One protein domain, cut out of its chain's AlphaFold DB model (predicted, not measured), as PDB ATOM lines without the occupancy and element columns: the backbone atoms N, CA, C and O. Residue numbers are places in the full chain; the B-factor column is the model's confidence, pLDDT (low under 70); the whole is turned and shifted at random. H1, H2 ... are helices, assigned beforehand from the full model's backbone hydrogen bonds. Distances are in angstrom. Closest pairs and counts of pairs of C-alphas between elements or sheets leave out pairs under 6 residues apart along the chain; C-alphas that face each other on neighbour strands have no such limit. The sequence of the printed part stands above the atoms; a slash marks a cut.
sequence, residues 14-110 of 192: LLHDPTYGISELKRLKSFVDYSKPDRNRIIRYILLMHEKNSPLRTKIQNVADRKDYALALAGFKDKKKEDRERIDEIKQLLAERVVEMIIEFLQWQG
ATOM      1  N   LEU A  14     142.350 117.288 189.667       50.09
ATOM      2  CA  LEU A  14     142.884 116.423 190.732       50.09
ATOM      3  C   LEU A  14     144.082 117.042 191.478       50.09
ATOM      4  O   LEU A  14     144.476 116.529 192.527       50.09
ATOM      5  N   LEU A  15     144.677 118.121 190.949       46.22
ATOM      6  CA  LEU A  15     145.740 118.868 191.626       46.22
ATOM      7  C   LEU A  15     145.178 119.879 192.633       46.22
ATOM      8  O   LEU A  15     145.857 120.177 193.616       46.22
ATOM      9  N   HIS A  16     143.953 120.367 192.421       45.81
ATOM     10  CA  HIS A  16     143.306 121.360 193.281       45.81
ATOM     11  C   HIS A  16     142.312 120.756 194.287       45.81
ATOM     12  O   HIS A  16     142.188 121.292 195.388       45.81
ATOM     13  N   ASP A  17     141.681 119.615 193.982       50.53
ATOM     14  CA  ASP A  17     140.929 118.827 194.968       50.53
ATOM     15  C   ASP A  17     141.254 117.321 194.870       50.53
ATOM     16  O   ASP A  17     140.586 116.566 194.154       50.53
ATOM     17  N   PRO A  18     142.244 116.833 195.641       50.44
ATOM     18  CA  PRO A  18     142.615 115.422 195.660       50.44
ATOM     19  C   PRO A  18     141.578 114.539 196.375       50.44
ATOM     20  O   PRO A  18     141.885 113.386 196.676       50.44
ATOM     21  N   THR A  19     140.400 115.063 196.747       51.59
ATOM     22  CA  THR A  19     139.314 114.300 197.382       51.59
ATOM     23  C   THR A  19     138.200 113.879 196.430       51.59
ATOM     24  O   THR A  19     137.384 113.027 196.802       51.59
ATOM     25  N   TYR A  20     138.202 114.377 195.192       54.41
ATOM     26  CA  TYR A  20     137.237 113.960 194.182       54.41
ATOM     27  C   TYR A  20     137.347 112.448 193.903       54.41
ATOM     28  O   TYR A  20     138.438 111.903 193.757       54.41
ATOM     29  N   GLY A  21     136.215 111.736 193.915       59.19
ATOM     30  CA  GLY A  21     136.157 110.275 193.734       59.19
ATOM     31  C   GLY A  21     136.527 109.430 194.965       59.19
ATOM     32  O   GLY A  21     136.188 108.248 195.011       59.19
ATOM     33  N   ILE A  22     137.129 110.009 196.016       67.12
ATOM     34  CA  ILE A  22     137.517 109.264 197.231       67.12
ATOM     35  C   ILE A  22     136.304 108.629 197.928       67.12
ATOM     36  O   ILE A  22     136.423 107.544 198.502       67.12
ATOM     37  N   SER A  23     135.142 109.288 197.918       68.38
ATOM     38  CA  SER A  23     133.926 108.793 198.576       68.38
ATOM     39  C   SER A  23     133.384 107.508 197.949       68.38
ATOM     40  O   SER A  23     132.951 106.622 198.682       68.38
ATOM     41  N   GLU A  24     133.448 107.384 196.622       73.50
ATOM     42  CA  GLU A  24     132.985 106.192 195.905       73.50
ATOM     43  C   GLU A  24     133.989 105.044 196.033       73.50
ATOM     44  O   GLU A  24     133.602 103.914 196.326       73.50
ATOM     45  N   LEU A  25     135.293 105.337 195.949       76.38
ATOM     46  CA  LEU A  25     136.335 104.321 196.131       76.38
ATOM     47  C   LEU A  25     136.338 103.726 197.539       76.38
ATOM     48  O   LEU A  25     136.628 102.549 197.710       76.38
ATOM     49  N   LYS A  26     135.945 104.495 198.559       76.56
ATOM     50  CA  LYS A  26     135.808 104.001 199.940       76.56
ATOM     51  C   LYS A  26     134.732 102.930 200.124       76.56
ATOM     52  O   LYS A  26     134.644 102.392 201.222       76.56
ATOM     53  N   ARG A  27     133.917 102.647 199.105       79.75
ATOM     54  CA  ARG A  27     132.914 101.570 199.117       79.75
ATOM     55  C   ARG A  27     133.439 100.263 198.521       79.75
ATOM     56  O   ARG A  27     132.805  99.230 198.710       79.75
ATOM     57  N   LEU A  28     134.572 100.306 197.818       86.12
ATOM     58  CA  LEU A  28     135.227  99.135 197.243       86.12
ATOM     59  C   LEU A  28     135.837  98.270 198.347       86.12
ATOM     60  O   LEU A  28     136.339  98.792 199.345       86.12
ATOM     61  N   LYS A  29     135.797  96.946 198.184       88.56
ATOM     62  CA  LYS A  29     136.083  96.013 199.282       88.56
ATOM     63  C   LYS A  29     137.523  96.156 199.771       88.56
ATOM     64  O   LYS A  29     137.739  96.348 200.967       88.56
ATOM     65  N   SER A  30     138.494  96.139 198.856       89.44
ATOM     66  CA  SER A  30     139.910  96.285 199.223       89.44
ATOM     67  C   SER A  30     140.196  97.636 199.882       89.44
ATOM     68  O   SER A  30     141.062  97.725 200.742       89.44
ATOM     69  N   PHE A  31     139.430  98.680 199.552       89.81
ATOM     70  CA  PHE A  31     139.566 100.016 200.127       89.81
ATOM     71  C   PHE A  31     138.929 100.115 201.518       89.81
ATOM     72  O   PHE A  31     139.450 100.812 202.392       89.81
ATOM     73  N   VAL A  32     137.805  99.435 201.751       87.50
ATOM     74  CA  VAL A  32     137.157  99.378 203.069       87.50
ATOM     75  C   VAL A  32     138.081  98.704 204.080       87.50
ATOM     76  O   VAL A  32     138.321  99.276 205.145       87.50
ATOM     77  N   ASP A  33     138.648  97.557 203.705       87.69
ATOM     78  CA  ASP A  33     139.441  96.695 204.589       87.69
ATOM     79  C   ASP A  33     140.877  97.218 204.821       87.69
ATOM     80  O   ASP A  33     141.612  96.723 205.681       87.69
ATOM     81  N   TYR A  34     141.292  98.252 204.083       89.50
ATOM     82  CA  TYR A  34     142.639  98.800 204.153       89.50
ATOM     83  C   TYR A  34     142.819  99.825 205.279       89.50
ATOM     84  O   TYR A  34     142.110 100.831 205.361       89.50
ATOM     85  N   SER A  35     143.839  99.620 206.117       84.19
ATOM     86  CA  SER A  35     144.098 100.473 207.289       84.19
ATOM     87  C   SER A  35     145.491 101.102 207.336       84.19
ATOM     88  O   SER A  35     145.626 102.218 207.844       84.19
ATOM     89  N   LYS A  36     146.531 100.418 206.839       83.94
ATOM     90  CA  LYS A  36     147.924 100.881 206.916       83.94
ATOM     91  C   LYS A  36     148.704 100.575 205.634       83.94
ATOM     92  O   LYS A  36     148.625  99.441 205.170       83.94
ATOM     93  N   PRO A  37     149.564 101.502 205.158       84.69
ATOM     94  CA  PRO A  37     149.678 102.926 205.526       84.69
ATOM     95  C   PRO A  37     148.364 103.707 205.407       84.69
ATOM     96  O   PRO A  37     147.345 103.140 205.038       84.69
ATOM     97  N   ASP A  38     148.375 104.997 205.758       89.94
ATOM     98  CA  ASP A  38     147.171 105.836 205.705       89.94
ATOM     99  C   ASP A  38     146.395 105.623 204.397       89.94
ATOM    100  O   ASP A  38     146.897 105.876 203.297       89.94
ATOM    101  N   ARG A  39     145.160 105.138 204.540       89.62
ATOM    102  CA  ARG A  39     144.313 104.758 203.411       89.62
ATOM    103  C   ARG A  39     144.096 105.915 202.443       89.62
ATOM    104  O   ARG A  39     144.134 105.703 201.238       89.62
ATOM    105  N   ASN A  40     143.869 107.132 202.940       89.81
ATOM    106  CA  ASN A  40     143.603 108.271 202.061       89.81
ATOM    107  C   ASN A  40     144.841 108.620 201.220       89.81
ATOM    108  O   ASN A  40     144.687 108.997 200.061       89.81
ATOM    109  N   ARG A  41     146.056 108.456 201.760       90.88
ATOM    110  CA  ARG A  41     147.291 108.610 200.973       90.88
ATOM    111  C   ARG A  41     147.389 107.567 199.866       90.88
ATOM    112  O   ARG A  41     147.711 107.924 198.741       90.88
ATOM    113  N   ILE A  42     147.063 106.307 200.149       93.44
ATOM    114  CA  ILE A  42     147.063 105.259 199.116       93.44
ATOM    115  C   ILE A  42     146.015 105.538 198.039       93.44
ATOM    116  O   ILE A  42     146.338 105.463 196.861       93.44
ATOM    117  N   ILE A  43     144.803 105.947 198.419       91.50
ATOM    118  CA  ILE A  43     143.763 106.325 197.451       91.50
ATOM    119  C   ILE A  43     144.255 107.449 196.533       91.50
ATOM    120  O   ILE A  43     144.135 107.341 195.317       91.50
ATOM    121  N   ARG A  44     144.854 108.505 197.098       90.94
ATOM    122  CA  ARG A  44     145.418 109.611 196.307       90.94
ATOM    123  C   ARG A  44     146.526 109.142 195.376       90.94
ATOM    124  O   ARG A  44     146.535 109.541 194.220       90.94
ATOM    125  N   TYR A  45     147.430 108.293 195.861       93.50
ATOM    126  CA  TYR A  45     148.477 107.699 195.032       93.50
ATOM    127  C   TYR A  45     147.877 106.933 193.845       93.50
ATOM    128  O   TYR A  45     148.298 107.149 192.712       93.50
ATOM    129  N   ILE A  46     146.857 106.101 194.088       93.25
ATOM    130  CA  ILE A  46     146.186 105.318 193.044       93.25
ATOM    131  C   ILE A  46     145.524 106.232 192.010       93.25
ATOM    132  O   ILE A  46     145.742 106.038 190.817       93.25
ATOM    133  N   LEU A  47     144.784 107.258 192.442       90.38
ATOM    134  CA  LEU A  47     144.171 108.245 191.543       90.38
ATOM    135  C   LEU A  47     145.234 108.953 190.688       90.38
ATOM    136  O   LEU A  47     145.161 108.959 189.461       90.38
ATOM    137  N   LEU A  48     146.287 109.470 191.324       90.50
ATOM    138  CA  LEU A  48     147.376 110.175 190.644       90.50
ATOM    139  C   LEU A  48     148.147 109.288 189.654       90.50
ATOM    140  O   LEU A  48     148.615 109.788 188.633       90.50
ATOM    141  N   MET A  49     148.280 107.989 189.914       91.31
ATOM    142  CA  MET A  49     148.994 107.067 189.024       91.31
ATOM    143  C   MET A  49     148.126 106.522 187.892       91.31
ATOM    144  O   MET A  49     148.550 106.473 186.731       91.31
ATOM    145  N   HIS A  50     146.929 106.069 188.238       90.94
ATOM    146  CA  HIS A  50     146.161 105.134 187.423       90.94
ATOM    147  C   HIS A  50     144.916 105.766 186.814       90.94
ATOM    148  O   HIS A  50     144.330 105.189 185.907       90.94
ATOM    149  N   GLU A  51     144.500 106.956 187.248       87.56
ATOM    150  CA  GLU A  51     143.354 107.611 186.633       87.56
ATOM    151  C   GLU A  51     143.652 108.065 185.202       87.56
ATOM    152  O   GLU A  51     144.690 108.669 184.920       87.56
ATOM    153  N   LYS A  52     142.702 107.802 184.289       80.62
ATOM    154  CA  LYS A  52     142.813 108.129 182.857       80.62
ATOM    155  C   LYS A  52     143.221 109.586 182.625       80.62
ATOM    156  O   LYS A  52     144.082 109.859 181.790       80.62
ATOM    157  N   ASN A  53     142.584 110.490 183.365       77.25
ATOM    158  CA  ASN A  53     142.749 111.934 183.235       77.25
ATOM    159  C   ASN A  53     143.722 112.503 184.273       77.25
ATOM    160  O   ASN A  53     143.764 113.717 184.467       77.25
ATOM    161  N   SER A  54     144.505 111.649 184.942       83.31
ATOM    162  CA  SER A  54     145.513 112.120 185.881       83.31
ATOM    163  C   SER A  54     146.488 113.075 185.174       83.31
ATOM    164  O   SER A  54     147.102 112.696 184.166       83.31
ATOM    165  N   PRO A  55     146.722 114.279 185.727       78.62
ATOM    166  CA  PRO A  55     147.726 115.207 185.217       78.62
ATOM    167  C   PRO A  55     149.136 114.612 185.172       78.62
ATOM    168  O   PRO A  55     149.948 115.027 184.347       78.62
ATOM    169  N   LEU A  56     149.451 113.641 186.037       84.50
ATOM    170  CA  LEU A  56     150.760 112.986 186.017       84.50
ATOM    171  C   LEU A  56     150.905 112.054 184.818       84.50
ATOM    172  O   LEU A  56     151.983 111.982 184.242       84.50
ATOM    173  N   ARG A  57     149.831 111.381 184.396       82.12
ATOM    174  CA  ARG A  57     149.871 110.486 183.233       82.12
ATOM    175  C   ARG A  57     150.086 111.252 181.932       82.12
ATOM    176  O   ARG A  57     150.853 110.812 181.084       82.12
ATOM    177  N   THR A  58     149.440 112.405 181.789       75.12
ATOM    178  CA  THR A  58     149.564 113.237 180.583       75.12
ATOM    179  C   THR A  58     150.898 113.981 180.519       75.12
ATOM    180  O   THR A  58     151.419 114.215 179.431       75.12
ATOM    181  N   LYS A  59     151.480 114.346 181.670       77.81
ATOM    182  CA  LYS A  59     152.715 115.147 181.731       77.81
ATOM    183  C   LYS A  59     153.992 114.324 181.906       77.81
ATOM    184  O   LYS A  59     155.046 114.783 181.460       77.81
ATOM    185  N   ILE A  60     153.915 113.158 182.550       80.81
ATOM    186  CA  ILE A  60     155.064 112.342 182.965       80.81
ATOM    187  C   ILE A  60     154.926 110.936 182.384       80.81
ATOM    188  O   ILE A  60     154.224 110.073 182.915       80.81
ATOM    189  N   GLN A  61     155.634 110.691 181.284       75.88
ATOM    190  CA  GLN A  61     155.619 109.385 180.634       75.88
ATOM    191  C   GLN A  61     156.376 108.327 181.425       75.88
ATOM    192  O   GLN A  61     155.901 107.203 181.534       75.88
ATOM    193  N   ASN A  62     157.537 108.674 181.979       81.94
ATOM    194  CA  ASN A  62     158.342 107.727 182.731       81.94
ATOM    195  C   ASN A  62     157.577 107.275 183.985       81.94
ATOM    196  O   ASN A  62     157.205 108.095 184.823       81.94
ATOM    197  N   VAL A  63     157.325 105.973 184.109       87.88
ATOM    198  CA  VAL A  63     156.498 105.421 185.194       87.88
ATOM    199  C   VAL A  63     157.213 105.490 186.535       87.88
ATOM    200  O   VAL A  63     156.553 105.694 187.551       87.88
ATOM    201  N   ALA A  64     158.540 105.346 186.557       87.06
ATOM    202  CA  ALA A  64     159.318 105.487 187.784       87.06
ATOM    203  C   ALA A  64     159.196 106.916 188.332       87.06
ATOM    204  O   ALA A  64     158.798 107.091 189.483       87.06
ATOM    205  N   ASP A  65     159.390 107.923 187.477       87.69
ATOM    206  CA  ASP A  65     159.202 109.325 187.859       87.69
ATOM    207  C   ASP A  65     157.752 109.573 188.294       87.69
ATOM    208  O   ASP A  65     157.495 110.167 189.341       87.69
ATOM    209  N   ARG A  66     156.776 109.061 187.531       90.81
ATOM    210  CA  ARG A  66     155.347 109.212 187.840       90.81
ATOM    211  C   ARG A  66     155.019 108.687 189.241       90.81
ATOM    212  O   ARG A  66     154.310 109.373 189.976       90.81
ATOM    213  N   LYS A  67     155.570 107.530 189.631       92.75
ATOM    214  CA  LYS A  67     155.415 106.955 190.980       92.75
ATOM    215  C   LYS A  67     155.981 107.870 192.053       92.75
ATOM    216  O   LYS A  67     155.317 108.091 193.065       92.75
ATOM    217  N   ASP A  68     157.168 108.422 191.826       90.38
ATOM    218  CA  ASP A  68     157.827 109.322 192.772       90.38
ATOM    219  C   ASP A  68     157.004 110.594 193.001       90.38
ATOM    220  O   ASP A  68     156.695 110.938 194.148       90.38
ATOM    221  N   TYR A  69     156.557 111.238 191.920       90.12
ATOM    222  CA  TYR A  69     155.682 112.410 192.001       90.12
ATOM    223  C   TYR A  69     154.334 112.078 192.651       90.12
ATOM    224  O   TYR A  69     153.870 112.829 193.512       90.12
ATOM    225  N   ALA A  70     153.713 110.950 192.292       92.38
ATOM    226  CA  ALA A  70     152.430 110.539 192.854       92.38
ATOM    227  C   ALA A  70     152.516 110.289 194.364       92.38
ATOM    228  O   ALA A  70     151.633 110.714 195.105       92.38
ATOM    229  N   LEU A  71     153.584 109.645 194.843       92.00
ATOM    230  CA  LEU A  71     153.796 109.400 196.273       92.00
ATOM    231  C   LEU A  71     154.025 110.700 197.045       92.00
ATOM    232  O   LEU A  71     153.432 110.892 198.114       92.00
ATOM    233  N   ALA A  72     154.834 111.606 196.494       89.44
ATOM    234  CA  ALA A  72     155.076 112.913 197.093       89.44
ATOM    235  C   ALA A  72     153.771 113.721 197.217       89.44
ATOM    236  O   ALA A  72     153.438 114.201 198.304       89.44
ATOM    237  N   LEU A  73     152.985 113.801 196.138       88.50
ATOM    238  CA  LEU A  73     151.696 114.503 196.108       88.50
ATOM    239  C   LEU A  73     150.626 113.825 196.978       88.50
ATOM    240  O   LEU A  73     149.809 114.499 197.605       88.50
ATOM    241  N   ALA A  74     150.665 112.498 197.099       90.50
ATOM    242  CA  ALA A  74     149.815 111.747 198.018       90.50
ATOM    243  C   ALA A  74     150.157 111.997 199.500       90.50
ATOM    244  O   ALA A  74     149.375 111.634 200.384       90.50
ATOM    245  N   GLY A  75     151.287 112.648 199.793       88.56
ATOM    246  CA  GLY A  75     151.701 113.030 201.141       88.56
ATOM    247  C   GLY A  75     152.535 111.972 201.862       88.56
ATOM    248  O   GLY A  75     152.630 112.013 203.096       88.56
ATOM    249  N   PHE A  76     153.134 111.027 201.131       89.19
ATOM    250  CA  PHE A  76     154.190 110.181 201.680       89.19
ATOM    251  C   PHE A  76     155.440 111.027 201.926       89.19
ATOM    252  O   PHE A  76     155.800 111.884 201.123       89.19
ATOM    253  N   LYS A  77     156.075 110.833 203.086       85.50
ATOM    254  CA  LYS A  77     157.263 111.588 203.486       85.50
ATOM    255  C   LYS A  77     158.365 110.611 203.842       85.50
ATOM    256  O   LYS A  77     158.176 109.775 204.715       85.50
ATOM    257  N   ASP A  78     159.516 110.785 203.217       80.88
ATOM    258  CA  ASP A  78     160.739 110.066 203.539       80.88
ATOM    259  C   ASP A  78     161.433 110.750 204.730       80.88
ATOM    260  O   ASP A  78     162.333 111.574 204.573       80.88
ATOM    261  N   LYS A  79     160.925 110.509 205.945       81.75
ATOM    262  CA  LYS A  79     161.524 111.061 207.174       81.75
ATOM    263  C   LYS A  79     162.272 110.015 207.985       81.75
ATOM    264  O   LYS A  79     163.255 110.351 208.643       81.75
ATOM    265  N   LYS A  80     161.789 108.774 207.980       83.38
ATOM    266  CA  LYS A  80     162.352 107.656 208.739       83.38
ATOM    267  C   LYS A  80     162.647 106.483 207.813       83.38
ATOM    268  O   LYS A  80     162.083 106.391 206.726       83.38
ATOM    269  N   LYS A  81     163.520 105.575 208.253       83.75
ATOM    270  CA  LYS A  81     163.903 104.396 207.466       83.75
ATOM    271  C   LYS A  81     162.692 103.512 207.151       83.75
ATOM    272  O   LYS A  81     162.541 103.082 206.018       83.75
ATOM    273  N   GLU A  82     161.802 103.323 208.118       81.06
ATOM    274  CA  GLU A  82     160.594 102.508 207.963       81.06
ATOM    275  C   GLU A  82     159.609 103.135 206.964       81.06
ATOM    276  O   GLU A  82     158.895 102.426 206.257       81.06
ATOM    277  N   ASP A  83     159.584 104.472 206.879       83.94
ATOM    278  CA  ASP A  83     158.790 105.176 205.871       83.94
ATOM    279  C   ASP A  83     159.367 104.931 204.469       83.94
ATOM    280  O   ASP A  83     158.594 104.704 203.541       83.94
ATOM    281  N   ARG A  84     160.702 104.917 204.316       87.31
ATOM    282  CA  ARG A  84     161.376 104.591 203.044       87.31
ATOM    283  C   ARG A  84     161.091 103.184 202.576       87.31
ATOM    284  O   ARG A  84     160.648 103.015 201.450       87.31
ATOM    285  N   GLU A  85     161.305 102.200 203.444       89.69
ATOM    286  CA  GLU A  85     161.092 100.787 203.113       89.69
ATOM    287  C   GLU A  85     159.655 100.563 202.630       89.69
ATOM    288  O   GLU A  85     159.426  99.969 201.581       89.69
ATOM    289  N   ARG A  86     158.679 101.160 203.319       88.12
ATOM    290  CA  ARG A  86     157.271 101.092 202.919       88.12
ATOM    291  C   ARG A  86     156.962 101.853 201.627       88.12
ATOM    292  O   ARG A  86     156.127 101.413 200.841       88.12
ATOM    293  N   ILE A  87     157.583 103.010 201.413       91.00
ATOM    294  CA  ILE A  87     157.473 103.752 200.153       91.00
ATOM    295  C   ILE A  87     158.015 102.898 199.002       91.00
ATOM    296  O   ILE A  87     157.359 102.792 197.966       91.00
ATOM    297  N   ASP A  88     159.158 102.247 199.196       91.75
ATOM    298  CA  ASP A  88     159.779 101.379 198.200       91.75
ATOM    299  C   ASP A  88     158.930 100.135 197.921       91.75
ATOM    300  O   ASP A  88     158.746  99.786 196.755       91.75
ATOM    301  N   GLU A  89     158.327  99.522 198.944       93.50
ATOM    302  CA  GLU A  89     157.355  98.433 198.774       93.50
ATOM    303  C   GLU A  89     156.175  98.853 197.887       93.50
ATOM    304  O   GLU A  89     155.769  98.099 197.001       93.50
ATOM    305  N   ILE A  90     155.636 100.062 198.080       93.75
ATOM    306  CA  ILE A  90     154.541 100.589 197.250       93.75
ATOM    307  C   ILE A  90     155.026 100.850 195.819       93.75
ATOM    308  O   ILE A  90     154.365 100.437 194.865       93.75
ATOM    309  N   LYS A  91     156.186 101.501 195.646       90.75
ATOM    310  CA  LYS A  91     156.763 101.791 194.319       90.75
ATOM    311  C   LYS A  91     157.015 100.523 193.519       90.75
ATOM    312  O   LYS A  91     156.799 100.502 192.307       90.75
ATOM    313  N   GLN A  92     157.492  99.482 194.188       90.94
ATOM    314  CA  GLN A  92     157.841  98.203 193.579       90.94
ATOM    315  C   GLN A  92     156.657  97.232 193.522       90.94
ATOM    316  O   GLN A  92     156.840  96.108 193.076       90.94
ATOM    317  N   LEU A  93     155.457  97.666 193.935       92.94
ATOM    318  CA  LEU A  93     154.246  96.840 193.971       92.94
ATOM    319  C   LEU A  93     154.422  95.539 194.780       92.94
ATOM    320  O   LEU A  93     153.798  94.527 194.489       92.94
ATOM    321  N   LEU A  94     155.250  95.577 195.827       92.94
ATOM    322  CA  LEU A  94     155.460  94.465 196.760       92.94
ATOM    323  C   LEU A  94     154.390  94.429 197.861       92.94
ATOM    324  O   LEU A  94     154.171  93.401 198.498       92.94
ATOM    325  N   ALA A  95     153.700  95.550 198.088       93.06
ATOM    326  CA  ALA A  95     152.588  95.629 199.025       93.06
ATOM    327  C   ALA A  95     151.313  95.021 198.407       93.06
ATOM    328  O   ALA A  95     150.520  95.734 197.796       93.06
ATOM    329  N   GLU A  96     151.094  93.717 198.605       93.38
ATOM    330  CA  GLU A  96     149.982  92.937 198.018       93.38
ATOM    331  C   GLU A  96     148.613  93.623 198.157       93.38
ATOM    332  O   GLU A  96     147.888  93.779 197.179       93.38
ATOM    333  N   ARG A  97     148.294  94.150 199.344       94.25
ATOM    334  CA  ARG A  97     147.038  94.884 199.582       94.25
ATOM    335  C   ARG A  97     146.888  96.139 198.721       94.25
ATOM    336  O   ARG A  97     145.782  96.482 198.324       94.25
ATOM    337  N   VAL A  98     147.985  96.833 198.425       94.44
ATOM    338  CA  VAL A  98     147.965  97.996 197.525       94.44
ATOM    339  C   VAL A  98     147.762  97.542 196.083       94.44
ATOM    340  O   VAL A  98     147.026  98.190 195.345       94.44
ATOM    341  N   VAL A  99     148.355  96.412 195.690       95.00
ATOM    342  CA  VAL A  99     148.133  95.809 194.369       95.00
ATOM    343  C   VAL A  99     146.668  95.408 194.191       95.00
ATOM    344  O   VAL A  99     146.078  95.742 193.166       95.00
ATOM    345  N   GLU A 100     146.046  94.789 195.200       94.56
ATOM    346  CA  GLU A 100     144.606  94.486 195.202       94.56
ATOM    347  C   GLU A 100     143.764  95.753 194.976       94.56
ATOM    348  O   GLU A 100     142.881  95.760 194.118       94.56
ATOM    349  N   MET A 101     144.081  96.845 195.682       94.62
ATOM    350  CA  MET A 101     143.394  98.131 195.514       94.62
ATOM    351  C   MET A 101     143.577  98.724 194.113       94.62
ATOM    352  O   MET A 101     142.625  99.260 193.548       94.62
ATOM    353  N   ILE A 102     144.776  98.628 193.531       94.94
ATOM    354  CA  ILE A 102     145.041  99.089 192.161       94.94
ATOM    355  C   ILE A 102     144.215  98.273 191.159       94.94
ATOM    356  O   ILE A 102     143.577  98.852 190.281       94.94
ATOM    357  N   ILE A 103     144.184  96.945 191.298       93.25
ATOM    358  CA  ILE A 103     143.420  96.064 190.407       93.25
ATOM    359  C   ILE A 103     141.920  96.364 190.510       93.25
ATOM    360  O   ILE A 103     141.271  96.541 189.478       93.25
ATOM    361  N   GLU A 104     141.373  96.464 191.725       92.88
ATOM    362  CA  GLU A 104     139.950  96.772 191.927       92.88
ATOM    363  C   GLU A 104     139.598  98.161 191.371       92.88
ATOM    364  O   GLU A 104     138.560  98.326 190.730       92.88
ATOM    365  N   PHE A 105     140.488  99.147 191.520       92.19
ATOM    366  CA  PHE A 105     140.318 100.473 190.925       92.19
ATOM    367  C   PHE A 105     140.293 100.441 189.392       92.19
ATOM    368  O   PHE A 105     139.389 101.006 188.777       92.19
ATOM    369  N   LEU A 106     141.256  99.761 188.765       90.56
ATOM    370  CA  LEU A 106     141.323  99.634 187.307       90.56
ATOM    371  C   LEU A 106     140.088  98.916 186.741       90.56
ATOM    372  O   LEU A 106     139.593  99.283 185.673       90.56
ATOM    373  N   GLN A 107     139.560  97.925 187.467       89.38
ATOM    374  CA  GLN A 107     138.304  97.254 187.127       89.38
ATOM    375  C   GLN A 107     137.100  98.188 187.279       89.38
ATOM    376  O   GLN A 107     136.266  98.250 186.376       89.38
ATOM    377  N   TRP A 108     137.032  98.943 188.379       88.62
ATOM    378  CA  TRP A 108     135.960  99.903 188.650       88.62
ATOM    379  C   TRP A 108     135.853 100.984 187.566       88.62
ATOM    380  O   TRP A 108     134.750 101.344 187.164       88.62
ATOM    381  N   GLN A 109     136.982 101.448 187.022       85.81
ATOM    382  CA  GLN A 109     136.987 102.415 185.919       85.81
ATOM    383  C   GLN A 109     136.444 101.857 184.595       85.81
ATOM    384  O   GLN A 109     136.169 102.629 183.675       85.81
ATOM    385  N   GLY A 110     136.346 100.531 184.449       84.00
ATOM    386  CA  GLY A 110     135.820  99.880 183.247       84.00
ATOM    387  C   GLY A 110     136.661 100.087 181.981       84.00
ATOM    388  O   GLY A 110     136.237  99.703 180.890       84.00
TER     389      GLY A 110
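Overview. This is residues 14 to 110 of the 192 residues of an uncharacterized protein of bacterium (UniProt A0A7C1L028). Helix H3 is the core of a small helical body, with H5 packed on one part of it and H7 crossing it elsewhere, and with the short helices H1, H2 and H4 around these three. H6 reaches away toward one end of the body and touches H5 alone. The printed part has 97 residues, with seven named helices, H1 to H7 in order, and no named strand: the class is all helix. It is compact, with a radius of gyration of the C-alphas of 12.6 A and spans of 35 by 32 by 22 A.

Along the chain. H1, residues 22 to 25, begins at C-alpha 22 (137.517, 109.264, 197.231). H2 holds residues 29 to 32. H3, residues 39 to 50, is 16.1 A long. H4 holds residues 55 to 59. H5, residues 63 to 73, is 15.0 A long, and H6, residues 81 to 91, 15.2 A. H7, residues 96 to 108, is 18.2 A long and ends at C-alpha 108 (135.960, 99.903, 188.650).

Arrangement. H3 is the hub, touching four helices. With residues 44 to 49 alone it touches H5, closest at the C-alphas of Tyr 45 and Ala 70, 5.3 A apart; they run opposite ways at 36 degrees, only just a steep tilt. H3 touches H7, closest at the C-alphas of Ile 46 and Ile 102, 6.4 A apart, the same way at a steep tilt of 56 degrees. H5 and H7 are apart. H3 and H4 touch only at the corner. H5 touches H6, closest at the C-alphas of Lys 67 and Lys 91, 6.3 A apart. H2 touches H7. In H3 to H7 every O i to N i+4 pair is within hydrogen-bond range; H1 and H2 are too short for such a pair.

Size, cuts and confidence. The two C-alphas farthest apart, those of Lys 80 and Gly 110, are 37.6 A apart. The printed part has no cut, and no link is long. Residues 14 to 23 are under pLDDT 70.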